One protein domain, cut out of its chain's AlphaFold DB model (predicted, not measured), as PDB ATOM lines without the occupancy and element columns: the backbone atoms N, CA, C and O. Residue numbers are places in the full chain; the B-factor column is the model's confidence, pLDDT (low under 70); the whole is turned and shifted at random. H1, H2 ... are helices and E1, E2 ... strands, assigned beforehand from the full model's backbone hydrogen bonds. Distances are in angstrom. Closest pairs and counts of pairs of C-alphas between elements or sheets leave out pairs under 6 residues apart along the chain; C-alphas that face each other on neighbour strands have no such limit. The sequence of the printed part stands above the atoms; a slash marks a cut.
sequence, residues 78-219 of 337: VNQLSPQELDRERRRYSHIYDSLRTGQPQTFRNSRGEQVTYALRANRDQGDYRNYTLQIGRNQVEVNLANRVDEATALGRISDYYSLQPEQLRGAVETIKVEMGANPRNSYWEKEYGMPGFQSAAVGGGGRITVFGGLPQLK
ATOM      1  N   VAL A  78      28.352  18.379 -34.381       37.09
ATOM      2  CA  VAL A  78      27.083  18.590 -33.614       37.09
ATOM      3  C   VAL A  78      25.893  19.018 -34.498       37.09
ATOM      4  O   VAL A  78      25.272  20.054 -34.289       37.09
ATOM      5  N   ASN A  79      25.553  18.203 -35.507       48.75
ATOM      6  CA  ASN A  79      24.461  18.486 -36.464       48.75
ATOM      7  C   ASN A  79      23.200  17.612 -36.285       48.75
ATOM      8  O   ASN A  79      22.358  17.547 -37.182       48.75
ATOM      9  N   GLN A  80      23.048  16.919 -35.153       61.91
ATOM     10  CA  GLN A  80      21.871  16.094 -34.860       61.91
ATOM     11  C   GLN A  80      21.442  16.271 -33.401       61.91
ATOM     12  O   GLN A  80      22.285  16.384 -32.515       61.91
ATOM     13  N   LEU A  81      20.125  16.287 -33.166       71.44
ATOM     14  CA  LEU A  81      19.551  16.116 -31.827       71.44
ATOM     15  C   LEU A  81      19.992  14.756 -31.271       71.44
ATOM     16  O   LEU A  81      20.160  13.809 -32.046       71.44
ATOM     17  N   SER A  82      20.124  14.624 -29.951       80.75
ATOM     18  CA  SER A  82      20.377  13.304 -29.370       80.75
ATOM     19  C   SER A  82      19.222  12.340 -29.701       80.75
ATOM     20  O   SER A  82      18.074  12.777 -29.859       80.75
ATOM     21  N   PRO A  83      19.466  11.015 -29.769       82.75
ATOM     22  CA  PRO A  83      18.407  10.047 -30.056       82.75
ATOM     23  C   PRO A  83      17.203  10.157 -29.108       82.75
ATOM     24  O   PRO A  83      16.068   9.977 -29.540       82.75
ATOM     25  N   GLN A  84      17.433  10.516 -27.838       84.44
ATOM     26  CA  GLN A  84      16.382  10.695 -26.828       84.44
ATOM     27  C   GLN A  84      15.530  11.956 -27.060       84.44
ATOM     28  O   GLN A  84      14.320  11.938 -26.827       84.44
ATOM     29  N   GLU A  85      16.138  13.055 -27.515       81.50
ATOM     30  CA  GLU A  85      15.411  14.275 -27.886       81.50
ATOM     31  C   GLU A  85      14.597  14.066 -29.162       81.50
ATOM     32  O   GLU A  85      13.424  14.433 -29.205       81.50
ATOM     33  N   LEU A  86      15.189  13.423 -30.173       82.38
ATOM     34  CA  LEU A  86      14.509  13.114 -31.430       82.38
ATOM     35  C   LEU A  86      13.295  12.201 -31.202       82.38
ATOM     36  O   LEU A  86      12.219  12.445 -31.735       82.38
ATOM     37  N   ASP A  87      13.444  11.172 -30.369       83.88
ATOM     38  CA  ASP A  87      12.371  10.253 -29.987       83.88
ATOM     39  C   ASP A  87      11.253  10.950 -29.174       83.88
ATOM     40  O   ASP A  87      10.060  10.708 -29.389       83.88
ATOM     41  N   ARG A  88      11.610  11.902 -28.298       86.19
ATOM     42  CA  ARG A  88      10.642  12.762 -27.591       86.19
ATOM     43  C   ARG A  88       9.847  13.647 -28.555       86.19
ATOM     44  O   ARG A  88       8.625  13.717 -28.439       86.19
ATOM     45  N   GLU A  89      10.518  14.296 -29.502       85.62
ATOM     46  CA  GLU A  89       9.885  15.175 -30.493       85.62
ATOM     47  C   GLU A  89       9.019  14.378 -31.483       85.62
ATOM     48  O   GLU A  89       7.886  14.769 -31.756       85.62
ATOM     49  N   ARG A  90       9.471  13.202 -31.940       83.75
ATOM     50  CA  ARG A  90       8.667  12.287 -32.771       83.75
ATOM     51  C   ARG A  90       7.384  11.833 -32.076       83.75
ATOM     52  O   ARG A  90       6.337  11.800 -32.716       83.75
ATOM     53  N   ARG A  91       7.425  11.529 -30.769       85.88
ATOM     54  CA  ARG A  91       6.203  11.264 -29.983       85.88
ATOM     55  C   ARG A  91       5.299  12.489 -29.894       85.88
ATOM     56  O   ARG A  91       4.093  12.354 -30.074       85.88
ATOM     57  N   ARG A  92       5.872  13.669 -29.631       86.56
ATOM     58  CA  ARG A  92       5.135  14.939 -29.535       86.56
ATOM     59  C   ARG A  92       4.415  15.295 -30.840       86.56
ATOM     60  O   ARG A  92       3.315  15.832 -30.789       86.56
ATOM     61  N   TYR A  93       5.022  14.981 -31.983       88.44
ATOM     62  CA  TYR A  93       4.522  15.339 -33.309       88.44
ATOM     63  C   TYR A  93       3.996  14.151 -34.132       88.44
ATOM     64  O   TYR A  93       3.816  14.284 -35.342       88.44
ATOM     65  N   SER A  94       3.677  13.011 -33.512       85.56
ATOM     66  CA  SER A  94       3.198  11.790 -34.193       85.56
ATOM     67  C   SER A  94       2.036  12.034 -35.172       85.56
ATOM     68  O   SER A  94       2.036  11.512 -36.286       85.56
ATOM     69  N   HIS A  95       1.122  12.937 -34.809       86.88
ATOM     70  CA  HIS A  95      -0.005  13.424 -35.614       86.88
ATOM     71  C   HIS A  95       0.350  14.005 -37.003       86.88
ATOM     72  O   HIS A  95      -0.534  14.164 -37.844       86.88
ATOM     73  N   ILE A  96       1.629  14.319 -37.267       92.19
ATOM     74  CA  ILE A  96       2.088  14.846 -38.560       92.19
ATOM     75  C   ILE A  96       1.852  13.792 -39.642       92.19
ATOM     76  O   ILE A  96       1.346  14.112 -40.718       92.19
ATOM     77  N   TYR A  97       2.143  12.526 -39.333       89.31
ATOM     78  CA  TYR A  97       1.929  11.419 -40.257       89.31
ATOM     79  C   TYR A  97       0.446  11.174 -40.538       89.31
ATOM     80  O   TYR A  97       0.104  10.836 -41.667       89.31
ATOM     81  N   ASP A  98      -0.449  11.407 -39.575       88.62
ATOM     82  CA  ASP A  98      -1.890  11.315 -39.821       88.62
ATOM     83  C   ASP A  98      -2.394  12.433 -40.737       88.62
ATOM     84  O   ASP A  98      -3.183  12.156 -41.645       88.62
ATOM     85  N   SER A  99      -1.896  13.668 -40.585       90.44
ATOM     86  CA  SER A  99      -2.228  14.750 -41.525       90.44
ATOM     87  C   SER A  99      -1.698  14.447 -42.930       90.44
ATOM     88  O   SER A  99      -2.476  14.455 -43.880       90.44
ATOM     89  N   LEU A 100      -0.422  14.062 -43.062       91.44
ATOM     90  CA  LEU A 100       0.192  13.720 -44.352       91.44
ATOM     91  C   LEU A 100      -0.492  12.534 -45.052       91.44
ATOM     92  O   LEU A 100      -0.695  12.569 -46.262       91.44
ATOM     93  N   ARG A 101      -0.868  11.493 -44.297       89.25
ATOM     94  CA  ARG A 101      -1.509  10.271 -44.813       89.25
ATOM     95  C   ARG A 101      -2.948  10.495 -45.270       89.25
ATOM     96  O   ARG A 101      -3.398   9.827 -46.196       89.25
ATOM     97  N   THR A 102      -3.689  11.371 -44.594       87.56
ATOM     98  CA  THR A 102      -5.127  11.576 -44.852       87.56
ATOM     99  C   THR A 102      -5.427  12.826 -45.679       87.56
ATOM    100  O   THR A 102      -6.521  12.942 -46.231       87.56
ATOM    101  N   GLY A 103      -4.498  13.785 -45.719       82.25
ATOM    102  CA  GLY A 103      -4.730  15.148 -46.204       82.25
ATOM    103  C   GLY A 103      -5.756  15.935 -45.377       82.25
ATOM    104  O   GLY A 103      -6.103  17.054 -45.751       82.25
ATOM    105  N   GLN A 104      -6.276  15.364 -44.282       87.62
ATOM    106  CA  GLN A 104      -7.319  15.981 -43.471       87.62
ATOM    107  C   GLN A 104      -6.718  16.898 -42.400       87.62
ATOM    108  O   GLN A 104      -5.630  16.607 -41.877       87.62
ATOM    109  N   PRO A 105      -7.438  17.971 -42.018       93.00
ATOM    110  CA  PRO A 105      -7.040  18.809 -40.902       93.00
ATOM    111  C   PRO A 105      -6.881  17.995 -39.615       93.00
ATOM    112  O   PRO A 105      -7.771  17.241 -39.226       93.00
ATOM    113  N   GLN A 106      -5.750  18.178 -38.945       94.12
ATOM    114  CA  GLN A 106      -5.461  17.641 -37.621       94.12
ATOM    115  C   GLN A 106      -5.453  18.774 -36.601       94.12
ATOM    116  O   GLN A 106      -5.298  19.947 -36.942       94.12
ATOM    117  N   THR A 107      -5.621  18.427 -35.327       93.31
ATOM    118  CA  THR A 107      -5.611  19.398 -34.229       93.31
ATOM    119  C   THR A 107      -4.538  19.034 -33.214       93.31
ATOM    120  O   THR A 107      -4.400  17.872 -32.842       93.31
ATOM    121  N   PHE A 108      -3.785  20.031 -32.753       93.00
ATOM    122  CA  PHE A 108      -2.719  19.866 -31.769       93.00
ATOM    123  C   PHE A 108      -2.744  20.964 -30.711       93.00
ATOM    124  O   PHE A 108      -3.482  21.941 -30.837       93.00
ATOM    125  N   ARG A 109      -1.943  20.794 -29.655       93.88
ATOM    126  CA  ARG A 109      -1.606  21.880 -28.732       93.88
ATOM    127  C   ARG A 109      -0.207  22.383 -29.054       93.88
ATOM    128  O   ARG A 109       0.742  21.598 -29.019       93.88
ATOM    129  N   ASN A 110      -0.089  23.668 -29.370       94.25
ATOM    130  CA  ASN A 110       1.209  24.290 -29.627       94.25
ATOM    131  C   ASN A 110       2.032  24.430 -28.330       94.25
ATOM    132  O   ASN A 110       1.567  24.113 -27.231       94.25
ATOM    133  N   SER A 111       3.267  24.917 -28.436       91.00
ATOM    134  CA  SER A 111       4.167  25.164 -27.295       91.00
ATOM    135  C   SER A 111       3.665  26.208 -26.287       91.00
ATOM    136  O   SER A 111       4.313  26.415 -25.262       91.00
ATOM    137  N   ARG A 112       2.525  26.865 -26.541       91.31
ATOM    138  CA  ARG A 112       1.828  27.768 -25.608       91.31
ATOM    139  C   ARG A 112       0.529  27.169 -25.053       91.31
ATOM    140  O   ARG A 112      -0.188  27.831 -24.312       91.31
ATOM    141  N   GLY A 113       0.244  25.903 -25.365       91.69
ATOM    142  CA  GLY A 113      -0.931  25.161 -24.901       91.69
ATOM    143  C   GLY A 113      -2.218  25.453 -25.679       91.69
ATOM    144  O   GLY A 113      -3.239  24.804 -25.417       91.69
ATOM    145  N   GLU A 114      -2.177  26.377 -26.640       93.19
ATOM    146  CA  GLU A 114      -3.311  26.771 -27.475       93.19
ATOM    147  C   GLU A 114      -3.678  25.633 -28.430       93.19
ATOM    148  O   GLU A 114      -2.804  24.943 -28.960       93.19
ATOM    149  N   GLN A 115      -4.977  25.429 -28.656       95.69
ATOM    150  CA  GLN A 115      -5.452  24.426 -29.600       95.69
ATOM    151  C   GLN A 115      -5.412  24.990 -31.024       95.69
ATOM    152  O   GLN A 115      -6.020  26.019 -31.308       95.69
ATOM    153  N   VAL A 116      -4.700  24.306 -31.918       95.50
ATOM    154  CA  VAL A 116      -4.452  24.747 -33.293       95.50
ATOM    155  C   VAL A 116      -4.872  23.648 -34.255       95.50
ATOM    156  O   VAL A 116      -4.423  22.508 -34.136       95.50
ATOM    157  N   THR A 117      -5.699  23.999 -35.237       96.00
ATOM    158  CA  THR A 117      -6.037  23.127 -36.366       96.00
ATOM    159  C   THR A 117      -5.181  23.490 -37.576       96.00
ATOM    160  O   THR A 117      -5.094  24.659 -37.963       96.00
ATOM    161  N   TYR A 118      -4.555  22.481 -38.172       95.94
ATOM    162  CA  TYR A 118      -3.656  22.600 -39.316       95.94
ATOM    163  C   TYR A 118      -3.916  21.479 -40.321       95.94
ATOM    164  O   TYR A 118      -4.455  20.437 -39.956       95.94
ATOM    165  N   ALA A 119      -3.501  21.660 -41.569       96.19
ATOM    166  CA  ALA A 119      -3.431  20.585 -42.551       96.19
ATOM    167  C   ALA A 119      -2.047  20.574 -43.205       96.19
ATOM    168  O   ALA A 119      -1.502  21.632 -43.528       96.19
ATOM    169  N   LEU A 120      -1.491  19.380 -43.405       96.69
ATOM    170  CA  LEU A 120      -0.294  19.157 -44.205       96.69
ATOM    171  C   LEU A 120      -0.642  18.376 -45.464       96.69
ATOM    172  O   LEU A 120      -1.335  17.360 -45.420       96.69
ATOM    173  N   ARG A 121      -0.083  18.822 -46.585       95.75
ATOM    174  CA  ARG A 121      -0.132  18.117 -47.862       95.75
ATOM    175  C   ARG A 121       1.285  17.905 -48.369       95.75
ATOM    176  O   ARG A 121       2.024  18.877 -48.499       95.75
ATOM    177  N   ALA A 122       1.643  16.666 -48.698       95.06
ATOM    178  CA  ALA A 122       2.841  16.391 -49.482       95.06
ATOM    179  C   ALA A 122       2.639  16.869 -50.932       95.06
ATOM    180  O   ALA A 122       1.608  16.600 -51.559       95.06
ATOM    181  N   ASN A 123       3.628  17.589 -51.445       93.56
ATOM    182  CA  ASN A 123       3.707  18.063 -52.820       93.56
ATOM    183  C   ASN A 123       4.692  17.188 -53.610       93.56
ATOM    184  O   ASN A 123       5.210  16.194 -53.109       93.56
ATOM    185  N   ARG A 124       4.950  17.535 -54.874       90.62
ATOM    186  CA  ARG A 124       5.962  16.836 -55.669       90.62
ATOM    187  C   ARG A 124       7.363  17.165 -55.144       90.62
ATOM    188  O   ARG A 124       7.749  18.334 -55.119       90.62
ATOM    189  N   ASP A 125       8.127  16.136 -54.797       91.12
ATOM    190  CA  ASP A 125       9.541  16.260 -54.435       91.12
ATOM    191  C   ASP A 125      10.373  16.834 -55.592       91.12
ATOM    192  O   ASP A 125      10.083  16.613 -56.774       91.12
ATOM    193  N   GLN A 126      11.420  17.588 -55.252       85.00
ATOM    194  CA  GLN A 126      12.261  18.293 -56.218       85.00
ATOM    195  C   GLN A 126      13.744  18.102 -55.883       85.00
ATOM    196  O   GLN A 126      14.321  18.834 -55.079       85.00
ATOM    197  N   GLY A 127      14.372  17.122 -56.537       89.50
ATOM    198  CA  GLY A 127      15.775  16.774 -56.305       89.50
ATOM    199  C   GLY A 127      16.001  16.304 -54.867       89.50
ATOM    200  O   GLY A 127      15.334  15.387 -54.395       89.50
ATOM    201  N   ASP A 128      16.913  16.964 -54.155       91.75
ATOM    202  CA  ASP A 128      17.276  16.632 -52.770       91.75
ATOM    203  C   ASP A 128      16.281  17.133 -51.703       91.75
ATOM    204  O   ASP A 128      16.615  17.146 -50.513       91.75
ATOM    205  N   TYR A 129      15.080  17.560 -52.110       95.06
ATOM    206  CA  TYR A 129      14.070  18.157 -51.235       95.06
ATOM    207  C   TYR A 129      12.710  17.479 -51.350       95.06
ATOM    208  O   TYR A 129      12.148  17.372 -52.445       95.06
ATOM    209  N   ARG A 130      12.141  17.151 -50.187       97.06
ATOM    210  CA  ARG A 130      10.713  16.870 -50.034       97.06
ATOM    211  C   ARG A 130       9.953  18.159 -49.793       97.06
ATOM    212  O   ARG A 130      10.416  19.029 -49.048       97.06
ATOM    213  N   ASN A 131       8.792  18.274 -50.421       97.69
ATOM    214  CA  ASN A 131       8.017  19.509 -50.447       97.69
ATOM    215  C   ASN A 131       6.638  19.304 -49.831       97.69
ATOM    216  O   ASN A 131       5.968  18.313 -50.110       97.69
ATOM    217  N   TYR A 132       6.181  20.276 -49.049       97.88
ATOM    218  CA  TYR A 132       4.885  20.233 -48.378       97.88
ATOM    219  C   TYR A 132       4.204  21.599 -48.442       97.88
ATOM    220  O   TYR A 132       4.868  22.630 -48.540       97.88
ATOM    221  N   THR A 133       2.883  21.613 -48.328       97.50
ATOM    222  CA  THR A 133       2.119  22.811 -47.971       97.50
ATOM    223  C   THR A 133       1.584  22.619 -46.561       97.50
ATOM    224  O   THR A 133       0.878  21.644 -46.298       97.50
ATOM    225  N   LEU A 134       1.920  23.548 -45.667       97.69
ATOM    226  CA  LEU A 134       1.307  23.687 -44.352       97.69
ATOM    227  C   LEU A 134       0.222  24.760 -44.433       97.69
ATOM    228  O   LEU A 134       0.500  25.889 -44.826       97.69
ATOM    229  N   GLN A 135      -0.992  24.427 -44.009       96.81
ATOM    230  CA  GLN A 135      -2.092  25.372 -43.849       96.81
ATOM    231  C   GLN A 135      -2.479  25.482 -42.370       96.81
ATOM    232  O   GLN A 135      -2.736  24.466 -41.727       96.81
ATOM    233  N   ILE A 136      -2.571  26.707 -41.839       95.88
ATOM    234  CA  ILE A 136      -3.126  26.990 -40.503       95.88
ATOM    235  C   ILE A 136      -4.183  28.092 -40.627       95.88
ATOM    236  O   ILE A 136      -3.879  29.268 -40.866       95.88
ATOM    237  N   GLY A 137      -5.448  27.701 -40.456       91.62
ATOM    238  CA  GLY A 137      -6.600  28.547 -40.757       91.62
ATOM    239  C   GLY A 137      -6.640  28.917 -42.242       91.62
ATOM    240  O   GLY A 137      -6.641  28.048 -43.113       91.62
ATOM    241  N   ARG A 138      -6.655  30.222 -42.532       91.12
ATOM    242  CA  ARG A 138      -6.676  30.773 -43.901       91.12
ATOM    243  C   ARG A 138      -5.290  31.023 -44.516       91.12
ATOM    244  O   ARG A 138      -5.225  31.464 -45.655       91.12
ATOM    245  N   ASN A 139      -4.209  30.840 -43.755       95.31
ATOM    246  CA  ASN A 139      -2.848  31.090 -44.233       95.31
ATOM    247  C   ASN A 139      -2.181  29.765 -44.609       95.31
ATOM    248  O   ASN A 139      -2.364  28.763 -43.913       95.31
ATOM    249  N   GLN A 140      -1.387  29.791 -45.675       96.06
ATOM    250  CA  GLN A 140      -0.602  28.660 -46.153       96.06
ATOM    251  C   GLN A 140       0.863  29.068 -46.315       96.06
ATOM    252  O   GLN A 140       1.148  30.223 -46.626       96.06
ATOM    253  N   VAL A 141       1.770  28.113 -46.134       97.75
ATOM    254  CA  VAL A 141       3.209  28.280 -46.349       97.75
ATOM    255  C   VAL A 141       3.778  27.008 -46.979       97.75
ATOM    256  O   VAL A 141       3.407  25.890 -46.606       97.75
ATOM    257  N   GLU A 142       4.657  27.166 -47.963       98.19
ATOM    258  CA  GLU A 142       5.409  26.056 -48.540       98.19
ATOM    259  C   GLU A 142       6.568  25.672 -47.622       98.19
ATOM    260  O   GLU A 142       7.267  26.533 -47.091       98.19
ATOM    261  N   VAL A 143       6.798  24.374 -47.448       98.56
ATOM    262  CA  VAL A 143       7.907  23.849 -46.653       98.56
ATOM    263  C   VAL A 143       8.769  22.943 -47.525       98.56
ATOM    264  O   VAL A 143       8.277  21.939 -48.036       98.56
ATOM    265  N   ASN A 144      10.055  23.270 -47.681       98.31
ATOM    266  CA  ASN A 144      11.023  22.435 -48.401       98.31
ATOM    267  C   ASN A 144      12.034  21.849 -47.403       98.31
ATOM    268  O   ASN A 144      12.835  22.581 -46.816       98.31
ATOM    269  N   LEU A 145      12.031  20.531 -47.215       97.81
ATOM    270  CA  LEU A 145      12.946  19.841 -46.307       97.81
ATOM    271  C   LEU A 145      13.981  19.057 -47.102       97.81
ATOM    272  O   LEU A 145      13.616  18.204 -47.910       97.81
ATOM    273  N   ALA A 146      15.271  19.285 -46.841       96.00
ATOM    274  CA  ALA A 146      16.311  18.423 -47.393       96.00
ATOM    275  C   ALA A 146      16.058  16.952 -46.995       96.00
ATOM    276  O   ALA A 146      15.655  16.660 -45.865       96.00
ATOM    277  N   ASN A 147      16.322  16.005 -47.897       92.12
ATOM    278  CA  ASN A 147      15.943  14.591 -47.730       92.12
ATOM    279  C   ASN A 147      16.515  13.914 -46.466       92.12
ATOM    280  O   ASN A 147      15.970  12.916 -46.008       92.12
ATOM    281  N   ARG A 148      17.579  14.469 -45.869       91.06
ATOM    282  CA  ARG A 148      18.216  13.970 -44.633       91.06
ATOM    283  C   ARG A 148      17.668  14.577 -43.329       91.06
ATOM    284  O   ARG A 148      18.116  14.187 -42.256       91.06
ATOM    285  N   VAL A 149      16.736  15.529 -43.399       92.94
ATOM    286  CA  VAL A 149      16.067  16.129 -42.228       92.94
ATOM    287  C   VAL A 149      14.972  15.183 -41.715       92.94
ATOM    288  O   VAL A 149      14.219  14.624 -42.518       92.94
ATOM    289  N   ASP A 150      14.840  15.011 -40.394       92.38
ATOM    290  CA  ASP A 150      13.713  14.257 -39.825       92.38
ATOM    291  C   ASP A 150      12.396  15.022 -40.029       92.38
ATOM    292  O   ASP A 150      12.219  16.150 -39.565       92.38
ATOM    293  N   GLU A 151      11.493  14.390 -40.773       92.94
ATOM    294  CA  GLU A 151      10.285  14.995 -41.335       92.94
ATOM    295  C   GLU A 151       9.278  15.414 -40.267       92.94
ATOM    296  O   GLU A 151       8.871  16.573 -40.223       92.94
ATOM    297  N   ALA A 152       8.909  14.486 -39.378       92.00
ATOM    298  CA  ALA A 152       7.922  14.739 -38.335       92.00
ATOM    299  C   ALA A 152       8.399  15.818 -37.359       92.00
ATOM    300  O   ALA A 152       7.618  16.694 -36.988       92.00
ATOM    301  N   THR A 153       9.684  15.807 -36.991       93.44
ATOM    302  CA  THR A 153      10.254  16.834 -36.109       93.44
ATOM    303  C   THR A 153      10.301  18.202 -36.792       93.44
ATOM    304  O   THR A 153       9.929  19.199 -36.174       93.44
ATOM    305  N   ALA A 154      10.703  18.274 -38.066       96.50
ATOM    306  CA  ALA A 154      10.751  19.539 -38.802       96.50
ATOM    307  C   ALA A 154       9.355  20.136 -39.026       96.50
ATOM    308  O   ALA A 154       9.119  21.290 -38.672       96.50
ATOM    309  N   LEU A 155       8.420  19.351 -39.572       97.44
ATOM    310  CA  LEU A 155       7.050  19.801 -39.832       97.44
ATOM    311  C   LEU A 155       6.300  20.100 -38.530       97.44
ATOM    312  O   LEU A 155       5.546  21.069 -38.482       97.44
ATOM    313  N   GLY A 156       6.545  19.331 -37.466       96.31
ATOM    314  CA  GLY A 156       6.010  19.584 -36.130       96.31
ATOM    315  C   GLY A 156       6.460  20.927 -35.558       96.31
ATOM    316  O   GLY A 156       5.620  21.754 -35.207       96.31
ATOM    317  N   ARG A 157       7.774  21.191 -35.548       97.31
ATOM    318  CA  ARG A 157       8.335  22.479 -35.104       97.31
ATOM    319  C   ARG A 157       7.864  23.653 -35.950       97.31
ATOM    320  O   ARG A 157       7.473  24.670 -35.393       97.31
ATOM    321  N   ILE A 158       7.860  23.514 -37.277       98.50
ATOM    322  CA  ILE A 158       7.369  24.566 -38.177       98.50
ATOM    323  C   ILE A 158       5.883  24.844 -37.917       98.50
ATOM    324  O   ILE A 158       5.502  26.005 -37.813       98.50
ATOM    325  N   SER A 159       5.059  23.808 -37.734       97.88
ATOM    326  CA  SER A 159       3.633  23.970 -37.411       97.88
ATOM    327  C   SER A 159       3.426  24.672 -36.067       97.88
ATOM    328  O   SER A 159       2.609  25.588 -35.980       97.88
ATOM    329  N   ASP A 160       4.194  24.298 -35.038       97.12
ATOM    330  CA  ASP A 160       4.202  24.955 -33.727       97.12
ATOM    331  C   ASP A 160       4.580  26.441 -33.866       97.12
ATOM    332  O   ASP A 160       3.739  27.310 -33.636       97.12
ATOM    333  N   TYR A 161       5.785  26.751 -34.356       98.12
ATOM    334  CA  TYR A 161       6.316  28.120 -34.410       98.12
ATOM    335  C   TYR A 161       5.532  29.042 -35.362       98.12
ATOM    336  O   TYR A 161       5.352  30.227 -35.065       98.12
ATOM    337  N   TYR A 162       5.005  28.512 -36.474       98.19
ATOM    338  CA  TYR A 162       4.122  29.252 -37.383       98.19
ATOM    339  C   TYR A 162       2.754  29.537 -36.745       98.19
ATOM    340  O   TYR A 162       2.174  30.602 -36.972       98.19
ATOM    341  N   SER A 163       2.251  28.643 -35.881       97.44
ATOM    342  CA  SER A 163       1.021  28.898 -35.119       97.44
ATOM    343  C   SER A 163       1.173  30.029 -34.095       97.44
ATOM    344  O   SER A 163       0.212  30.763 -33.872       97.44
ATOM    345  N   LEU A 164       2.375  30.241 -33.541       97.00
ATOM    346  CA  LEU A 164       2.639  31.327 -32.582       97.00
ATOM    347  C   LEU A 164       2.599  32.724 -33.223       97.00
ATOM    348  O   LEU A 164       2.382  33.722 -32.529       97.00
ATOM    349  N   GLN A 165       2.784  32.808 -34.544       97.44
ATOM    350  CA  GLN A 165       2.675  34.068 -35.278       97.44
ATOM    351  C   GLN A 165       1.225  34.579 -35.245       97.44
ATOM    352  O   GLN A 165       0.301  33.778 -35.446       97.44
ATOM    353  N   PRO A 166       0.991  35.897 -35.081       95.50
ATOM    354  CA  PRO A 166      -0.338  36.486 -35.218       95.50
ATOM    355  C   PRO A 166      -0.961  36.130 -36.575       95.50
ATOM    356  O   PRO A 166      -0.328  36.271 -37.623       95.50
ATOM    357  N   GLU A 167      -2.211  35.661 -36.578       94.31
ATOM    358  CA  GLU A 167      -2.875  35.106 -37.770       94.31
ATOM    359  C   GLU A 167      -3.004  36.118 -38.924       94.31
ATOM    360  O   GLU A 167      -3.050  35.744 -40.100       94.31
ATOM    361  N   GLN A 168      -3.024  37.411 -38.598       94.31
ATOM    362  CA  GLN A 168      -3.031  38.505 -39.561       94.31
ATOM    363  C   GLN A 168      -1.656  38.802 -40.181       94.31
ATOM    364  O   GLN A 168      -1.617  39.488 -41.195       94.31
ATOM    365  N   LEU A 169      -0.554  38.277 -39.627       96.06
ATOM    366  CA  LEU A 169       0.821  38.476 -40.118       96.06
ATOM    367  C   LEU A 169       1.425  37.233 -40.787       96.06
ATOM    368  O   LEU A 169       2.424  37.347 -41.493       96.06
ATOM    369  N   ARG A 170       0.812  36.054 -40.613       95.69
ATOM    370  CA  ARG A 170       1.291  34.767 -41.157       95.69
ATOM    371  C   ARG A 170       1.550  34.763 -42.672       95.69
ATOM    372  O   ARG A 170       2.439  34.045 -43.117       95.69
ATOM    373  N   GLY A 171       0.838  35.588 -43.443       94.00
ATOM    374  CA  GLY A 171       1.055  35.784 -44.884       94.00
ATOM    375  C   GLY A 171       2.304  36.598 -45.262       94.00
ATOM    376  O   GLY A 171       2.478  36.919 -46.435       94.00
ATOM    377  N   ALA A 172       3.161  36.968 -44.304       95.19
ATOM    378  CA  ALA A 172       4.468  37.570 -44.580       95.19
ATOM    379  C   ALA A 172       5.513  36.554 -45.078       95.19
ATOM    380  O   ALA A 172       6.483  36.960 -45.715       95.19
ATOM    381  N   VAL A 173       5.325  35.256 -44.797       97.06
ATOM    382  CA  VAL A 173       6.218  34.166 -45.220       97.06
ATOM    383  C   VAL A 173       5.460  33.203 -46.130       97.06
ATOM    384  O   VAL A 173       4.421  32.666 -45.757       97.06
ATOM    385  N   GLU A 174       6.019  32.989 -47.316       96.31
ATOM    386  CA  GLU A 174       5.523  32.144 -48.402       96.31
ATOM    387  C   GLU A 174       6.248  30.788 -48.428       96.31
ATOM    388  O   GLU A 174       5.619  29.762 -48.681       96.31
ATOM    389  N   THR A 175       7.550  30.761 -48.105       98.00
ATOM    390  CA  THR A 175       8.380  29.543 -48.135       98.00
ATOM    391  C   THR A 175       9.283  29.422 -46.905       98.00
ATOM    392  O   THR A 175      10.003  30.356 -46.554       98.00
ATOM    393  N   ILE A 176       9.333  28.233 -46.305       98.56
ATOM    394  CA  ILE A 176      10.276  27.851 -45.249       98.56
ATOM    395  C   ILE A 176      11.122  26.683 -45.762       98.56
ATOM    396  O   ILE A 176      10.601  25.614 -46.070       98.56
ATOM    397  N   LYS A 177      12.440  26.859 -45.837       97.94
ATOM    398  CA  LYS A 177      13.378  25.814 -46.258       97.94
ATOM    399  C   LYS A 177      14.273  25.383 -45.099       97.94
ATOM    400  O   LYS A 177      14.752  26.229 -44.353       97.94
ATOM    401  N   VAL A 178      14.529  24.081 -44.976       97.56
ATOM    402  CA  VAL A 178      15.490  23.519 -44.012       97.56
ATOM    403  C   VAL A 178      16.568  22.745 -44.770       97.56
ATOM    404  O   VAL A 178      16.294  21.721 -45.402       97.56
ATOM    405  N   GLU A 179      17.798  23.247 -44.711       93.25
ATOM    406  CA  GLU A 179      18.984  22.699 -45.368       93.25
ATOM    407  C   GLU A 179      19.941  22.069 -44.353       93.25
ATOM    408  O   GLU A 179      20.074  22.546 -43.230       93.25
ATOM    409  N   MET A 180      20.658  21.016 -44.757       89.38
ATOM    410  CA  MET A 180      21.719  20.409 -43.934       89.38
ATOM    411  C   MET A 180      23.079  21.109 -44.077       89.38
ATOM    412  O   MET A 180      23.967  20.881 -43.261       89.38
ATOM    413  N   GLY A 181      23.267  21.908 -45.133       88.25
ATOM    414  CA  GLY A 181      24.498  22.661 -45.378       88.25
ATOM    415  C   GLY A 181      24.580  23.940 -44.545       88.25
ATOM    416  O   GLY A 181      23.582  24.382 -43.978       88.25
ATOM    417  N   ALA A 182      25.769  24.540 -44.491       88.75
ATOM    418  CA  ALA A 182      25.963  25.896 -43.979       88.75
ATOM    419  C   ALA A 182      25.509  26.943 -45.013       88.75
ATOM    420  O   ALA A 182      25.472  26.659 -46.212       88.75
ATOM    421  N   ASN A 183      25.216  28.167 -44.566       89.12
ATOM    422  CA  ASN A 183      24.913  29.277 -45.467       89.12
ATOM    423  C   ASN A 183      26.140  29.598 -46.352       89.12
ATOM    424  O   ASN A 183      27.182  29.993 -45.816       89.12
ATOM    425  N   PRO A 184      26.044  29.510 -47.695       89.12
ATOM    426  CA  PRO A 184      27.165  29.801 -48.592       89.12
ATOM    427  C   PRO A 184      27.631  31.267 -48.538       89.12
ATOM    428  O   PRO A 184      28.701  31.582 -49.049       89.12
ATOM    429  N   ARG A 185      26.854  32.165 -47.914       85.62
ATOM    430  CA  ARG A 185      27.196  33.582 -47.705       85.62
ATOM    431  C   ARG A 185      27.820  33.881 -46.332       85.62
ATOM    432  O   ARG A 185      28.036  35.050 -46.033       85.62
ATOM    433  N   ASN A 186      28.155  32.882 -45.507       85.75
ATOM    434  CA  ASN A 186      28.760  33.120 -44.182       85.75
ATOM    435  C   ASN A 186      30.026  33.996 -44.243       85.75
ATOM    436  O   ASN A 186      30.142  34.936 -43.467       85.75
ATOM    437  N   SER A 187      30.907  33.785 -45.224       86.38
ATOM    438  CA  SER A 187      32.136  34.581 -45.410       86.38
ATOM    439  C   SER A 187      31.909  36.026 -45.891       86.38
ATOM    440  O   SER A 187      32.844  36.831 -45.883       86.38
ATOM    441  N   TYR A 188      30.692  36.358 -46.335       85.19
ATOM    442  CA  TYR A 188      30.260  37.732 -46.585       85.19
ATOM    443  C   TYR A 188      29.789  38.377 -45.273       85.19
ATOM    444  O   TYR A 188      30.319  39.415 -44.886       85.19
ATOM    445  N   TRP A 189      28.890  37.716 -44.540       82.81
ATOM    446  CA  TRP A 189      28.341  38.224 -43.275       82.81
ATOM    447  C   TRP A 189      29.379  38.338 -42.148       82.81
ATOM    448  O   TRP A 189      29.367  39.310 -41.401       82.81
ATOM    449  N   GLU A 190      30.349  37.425 -42.090       85.69
ATOM    450  CA  GLU A 190      31.537  37.517 -41.228       85.69
ATOM    451  C   GLU A 190      32.285  38.850 -41.396       85.69
ATOM    452  O   GLU A 190      32.729  39.445 -40.411       85.69
ATOM    453  N   LYS A 191      32.383  39.350 -42.638       85.50
ATOM    454  CA  LYS A 191      33.023  40.634 -42.957       85.50
ATOM    455  C   LYS A 191      32.100  41.812 -42.674       85.50
ATOM    456  O   LYS A 191      32.550  42.767 -42.053       85.50
ATOM    457  N   GLU A 192      30.839  41.726 -43.100       81.06
ATOM    458  CA  GLU A 192      29.818  42.764 -42.884       81.06
ATOM    459  C   GLU A 192      29.651  43.085 -41.389       81.06
ATOM    460  O   GLU A 192      29.564  44.245 -40.999       81.06
ATOM    461  N   TYR A 193      29.688  42.061 -40.531       77.44
ATOM    462  CA  TYR A 193      29.564  42.224 -39.082       77.44
ATOM    463  C   TYR A 193      30.888  42.403 -38.347       77.44
ATOM    464  O   TYR A 193      30.864  42.740 -37.163       77.44
ATOM    465  N   GLY A 194      32.033  42.154 -38.989       82.44
ATOM    466  CA  GLY A 194      33.326  42.090 -38.304       82.44
ATOM    467  C   GLY A 194      33.339  41.032 -37.194       82.44
ATOM    468  O   GLY A 194      33.808  41.299 -36.089       82.44
ATOM    469  N   MET A 195      32.768  39.853 -37.463       81.06
ATOM    470  CA  MET A 195      32.631  38.745 -36.510       81.06
ATOM    471  C   MET A 195      33.361  37.501 -37.038       81.06
ATOM    472  O   MET A 195      32.743  36.692 -37.731       81.06
ATOM    473  N   PRO A 196      34.663  37.331 -36.729       85.69
ATOM    474  CA  PRO A 196      35.439  36.180 -37.180       85.69
ATOM    475  C   PRO A 196      34.773  34.846 -36.825       85.69
ATOM    476  O   PRO A 196      34.335  34.643 -35.692       85.69
ATOM    477  N   GLY A 197      34.699  33.940 -37.798       83.44
ATOM    478  CA  GLY A 197      34.055  32.634 -37.656       83.44
ATOM    479  C   GLY A 197      32.520  32.642 -37.675       83.44
ATOM    480  O   GLY A 197      31.932  31.602 -37.379       83.44
ATOM    481  N   PHE A 198      31.863  33.756 -38.023       83.69
ATOM    482  CA  PHE A 198      30.396  33.842 -38.076       83.69
ATOM    483  C   PHE A 198      29.770  32.716 -38.916       83.69
ATOM    484  O   PHE A 198      30.166  32.448 -40.054       83.69
ATOM    485  N   GLN A 199      28.741  32.074 -38.363       85.81
ATOM    486  CA  GLN A 199      27.913  31.092 -39.059       85.81
ATOM    487  C   GLN A 199      26.442  31.463 -38.879       85.81
ATOM    488  O   GLN A 199      25.981  31.596 -37.752       85.81
ATOM    489  N   SER A 200      25.691  31.576 -39.973       85.62
ATOM    490  CA  SER A 200      24.240  31.808 -39.936       85.62
ATOM    491  C   SER A 200      23.501  30.546 -39.476       85.62
ATOM    492  O   SER A 200      23.714  29.474 -40.049       85.62
ATOM    493  N   ALA A 201      22.587  30.672 -38.512       90.06
ATOM    494  CA  ALA A 201      21.573  29.657 -38.219       90.06
ATOM    495  C   ALA A 201      20.512  29.622 -39.323       90.06
ATOM    496  O   ALA A 201      20.074  28.550 -39.747       90.06
ATOM    497  N   ALA A 202      20.111  30.801 -39.797       94.00
ATOM    498  CA  ALA A 202      19.105  30.976 -40.826       94.00
ATOM    499  C   ALA A 202      19.324  32.289 -41.611       94.00
ATOM    500  O   ALA A 202      20.291  33.011 -41.365       94.00
ATOM    501  N   VAL A 203      18.480  32.528 -42.620       92.44
ATOM    502  CA  VAL A 203      18.273  33.819 -43.299       92.44
ATOM    503  C   VAL A 203      16.782  33.981 -43.598       92.44
ATOM    504  O   VAL A 203      16.155  33.065 -44.147       92.44
ATOM    505  N   GLY A 204      16.236  35.159 -43.318       89.62
ATOM    506  CA  GLY A 204      14.846  35.538 -43.537       89.62
ATOM    507  C   GLY A 204      14.722  36.795 -44.392       89.62
ATOM    508  O   GLY A 204      15.413  37.783 -44.184       89.62
ATOM    509  N   GLY A 205      13.828  36.793 -45.376       87.31
ATOM    510  CA  GLY A 205      13.513  37.968 -46.186       87.31
ATOM    511  C   GLY A 205      12.862  37.604 -47.515       87.31
ATOM    512  O   GLY A 205      12.810  36.439 -47.902       87.31
ATOM    513  N   GLY A 206      12.325  38.600 -48.221       85.75
ATOM    514  CA  GLY A 206      11.680  38.407 -49.523       85.75
ATOM    515  C   GLY A 206      10.426  37.516 -49.540       85.75
ATOM    516  O   GLY A 206       9.940  37.220 -50.627       85.75
ATOM    517  N   GLY A 207       9.884  37.110 -48.386       92.81
ATOM    518  CA  GLY A 207       8.833  36.090 -48.261       92.81
ATOM    519  C   GLY A 207       9.362  34.699 -47.882       92.81
ATOM    520  O   GLY A 207       8.604  33.733 -47.877       92.81
ATOM    521  N   ARG A 208      10.653  34.558 -47.568       96.25
ATOM    522  CA  ARG A 208      11.321  33.272 -47.351       96.25
ATOM    523  C   ARG A 208      12.015  33.212 -45.996       96.25
ATOM    524  O   ARG A 208      12.574  34.204 -45.541       96.25
ATOM    525  N   ILE A 209      12.046  32.026 -45.397       97.81
ATOM    526  CA  ILE A 209      12.974  31.645 -44.325       97.81
ATOM    527  C   ILE A 209      13.802  30.458 -44.831       97.81
ATOM    528  O   ILE A 209      13.247  29.518 -45.399       97.81
ATOM    529  N   THR A 210      15.122  30.481 -44.657       97.31
ATOM    530  CA  THR A 210      16.013  29.339 -44.932       97.31
ATOM    531  C   THR A 210      16.838  29.045 -43.689       97.31
ATOM    532  O   THR A 210      17.639  29.880 -43.294       97.31
ATOM    533  N   VAL A 211      16.646  27.877 -43.081       97.00
ATOM    534  CA  VAL A 211      17.399  27.389 -41.916       97.00
ATOM    535  C   VAL A 211      18.526  26.476 -42.397       97.00
ATOM    536  O   VAL A 211      18.294  25.599 -43.232       97.00
ATOM    537  N   PHE A 212      19.731  26.666 -41.867       93.69
ATOM    538  CA  PHE A 212      20.954  25.945 -42.231       93.69
ATOM    539  C   PHE A 212      21.347  24.935 -41.142       93.69
ATOM    540  O   PHE A 212      20.903  25.033 -40.006       93.69
ATOM    541  N   GLY A 213      22.166  23.930 -41.465       90.62
ATOM    542  CA  GLY A 213      22.604  22.908 -40.498       90.62
ATOM    543  C   GLY A 213      21.499  21.992 -39.932       90.62
ATOM    544  O   GLY A 213      21.766  21.203 -39.027       90.62
ATOM    545  N   GLY A 214      20.276  22.044 -40.466       92.12
ATOM    546  CA  GLY A 214      19.165  21.158 -40.113       92.12
ATOM    547  C   GLY A 214      18.451  21.486 -38.793       92.12
ATOM    548  O   GLY A 214      18.341  22.633 -38.362       92.12
ATOM    549  N   LEU A 215      17.917  20.444 -38.145       91.62
ATOM    550  CA  LEU A 215      17.079  20.567 -36.942       91.62
ATOM    551  C   LEU A 215      17.708  21.293 -35.739       91.62
ATOM    552  O   LEU A 215      16.945  21.944 -35.025       91.62
ATOM    553  N   PRO A 216      19.030  21.226 -35.474       90.00
ATOM    554  CA  PRO A 216      19.630  21.974 -34.368       90.00
ATOM    555  C   PRO A 216      19.457  23.496 -34.467       90.00
ATOM    556  O   PRO A 216      19.388  24.150 -33.427       90.00
ATOM    557  N   GLN A 217      19.345  24.053 -35.680       91.88
ATOM    558  CA  GLN A 217      19.106  25.488 -35.902       91.88
ATOM    559  C   GLN A 217      17.619  25.832 -36.095       91.88
ATOM    560  O   GLN A 217      17.231  26.990 -35.965       91.88
ATOM    561  N   LEU A 218      16.751  24.838 -36.334       94.56
ATOM    562  CA  LEU A 218      15.296  25.021 -36.336       94.56
ATOM    563  C   LEU A 218      14.783  25.122 -34.889       94.56
ATOM    564  O   LEU A 218      14.222  24.170 -34.334       94.56
ATOM    565  N   LYS A 219      15.023  26.285 -34.280       93.56
ATOM    566  CA  LYS A 219      14.594  26.673 -32.930       93.56
ATOM    567  C   LYS A 219      13.510  27.747 -32.995       93.56
ATOM    568  O   LYS A 219      13.437  28.494 -33.967       93.56
TER     569      LYS A 219
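Overview. This is residues 78 to 219 of the 337 residues of an uncharacterized protein of Phycisphaerales bacterium (UniProt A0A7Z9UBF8). A twisted sheet of seven strands curls round one helix, H3, which packs on one face of it. H2 stands beside E1 and E2 at one end of the sheet, H1 meets the first turns of H3, and H4 lies far out beyond the E6 end. The printed part has 142 residues with four named helices and seven named strands, in the order H1, H2, E1, E2, E3, E4, H3, E5, H4, E6, E7; the class is mixed, helices and strands. The sheet is mixed, in the order E1, E2, E3, E4, E5, E7, E6. The whole is compact, with a radius of gyration of the C-alphas of 15.6 A and spans of 47 by 36 by 33 A.

Arrangement. H1, residues 83 to 92, touches H3, residues 151 to 164, at a steep tilt of 57 degrees, meeting residues 152 to 153 alone; the closest C-alphas, of Arg 90 and Thr 153, are 5.9 A apart. H2, residues 95 to 102, touches H3 about perpendicular, at 75 degrees, through residues 152 to 156 of H3 alone, with C-alphas of Ile 96 and Ala 152 closest at 5.8 A. E1, residues 106 to 109, E2, 115 to 122, E3, 129 to 136, and E4, 139 to 146, form a meander, each strand the antiparallel neighbour of the one before. N 108 and O 116 are 2.9 A apart, N 121 and O 133 3.0 A, and N 132 and O 143 2.9 A, within hydrogen-bond range. H2 is on the sheet at the sheet's level, its height over the sheet 3.5 A. H3 is on the sheet too, in two layers, a helix on one face of a sheet. E4, H3 and E5, residues 175 to 178, make a strand-helix-strand unit, two parallel neighbour strands with a helix between, and its crossover is left-handed; N 176 and O 142 are 2.8 A apart. H4, residues 186 to 192, is not on the sheet and touches no helix. E6, residues 202 to 205, and E7, 208 to 211, form a hairpin, with N 210 and O 203 2.8 A apart; E7 is parallel to E5, with N 177 and O 209 2.8 A apart. In H1, H2 and H3 every O i to N i+4 pair is within hydrogen-bond range; in H4 2 of 3 are.

Along the chain. H1 begins at C-alpha 83, (18.407, 10.047, -30.056), and is 14.2 A long. E2, E3 and E4 are 23.0, 22.1 and 23.2 A long, and H3 is 20.0 A. E7 ends at C-alpha 211, (17.399, 27.389, -41.916).

Size, cuts and confidence. The two C-alphas farthest apart, of Thr 102 and Gly 194, are 49.5 A apart. The printed part has no cut, and no link is long. Mean pLDDT of the printed part is 90.7; residues 78 to 80 are under 70.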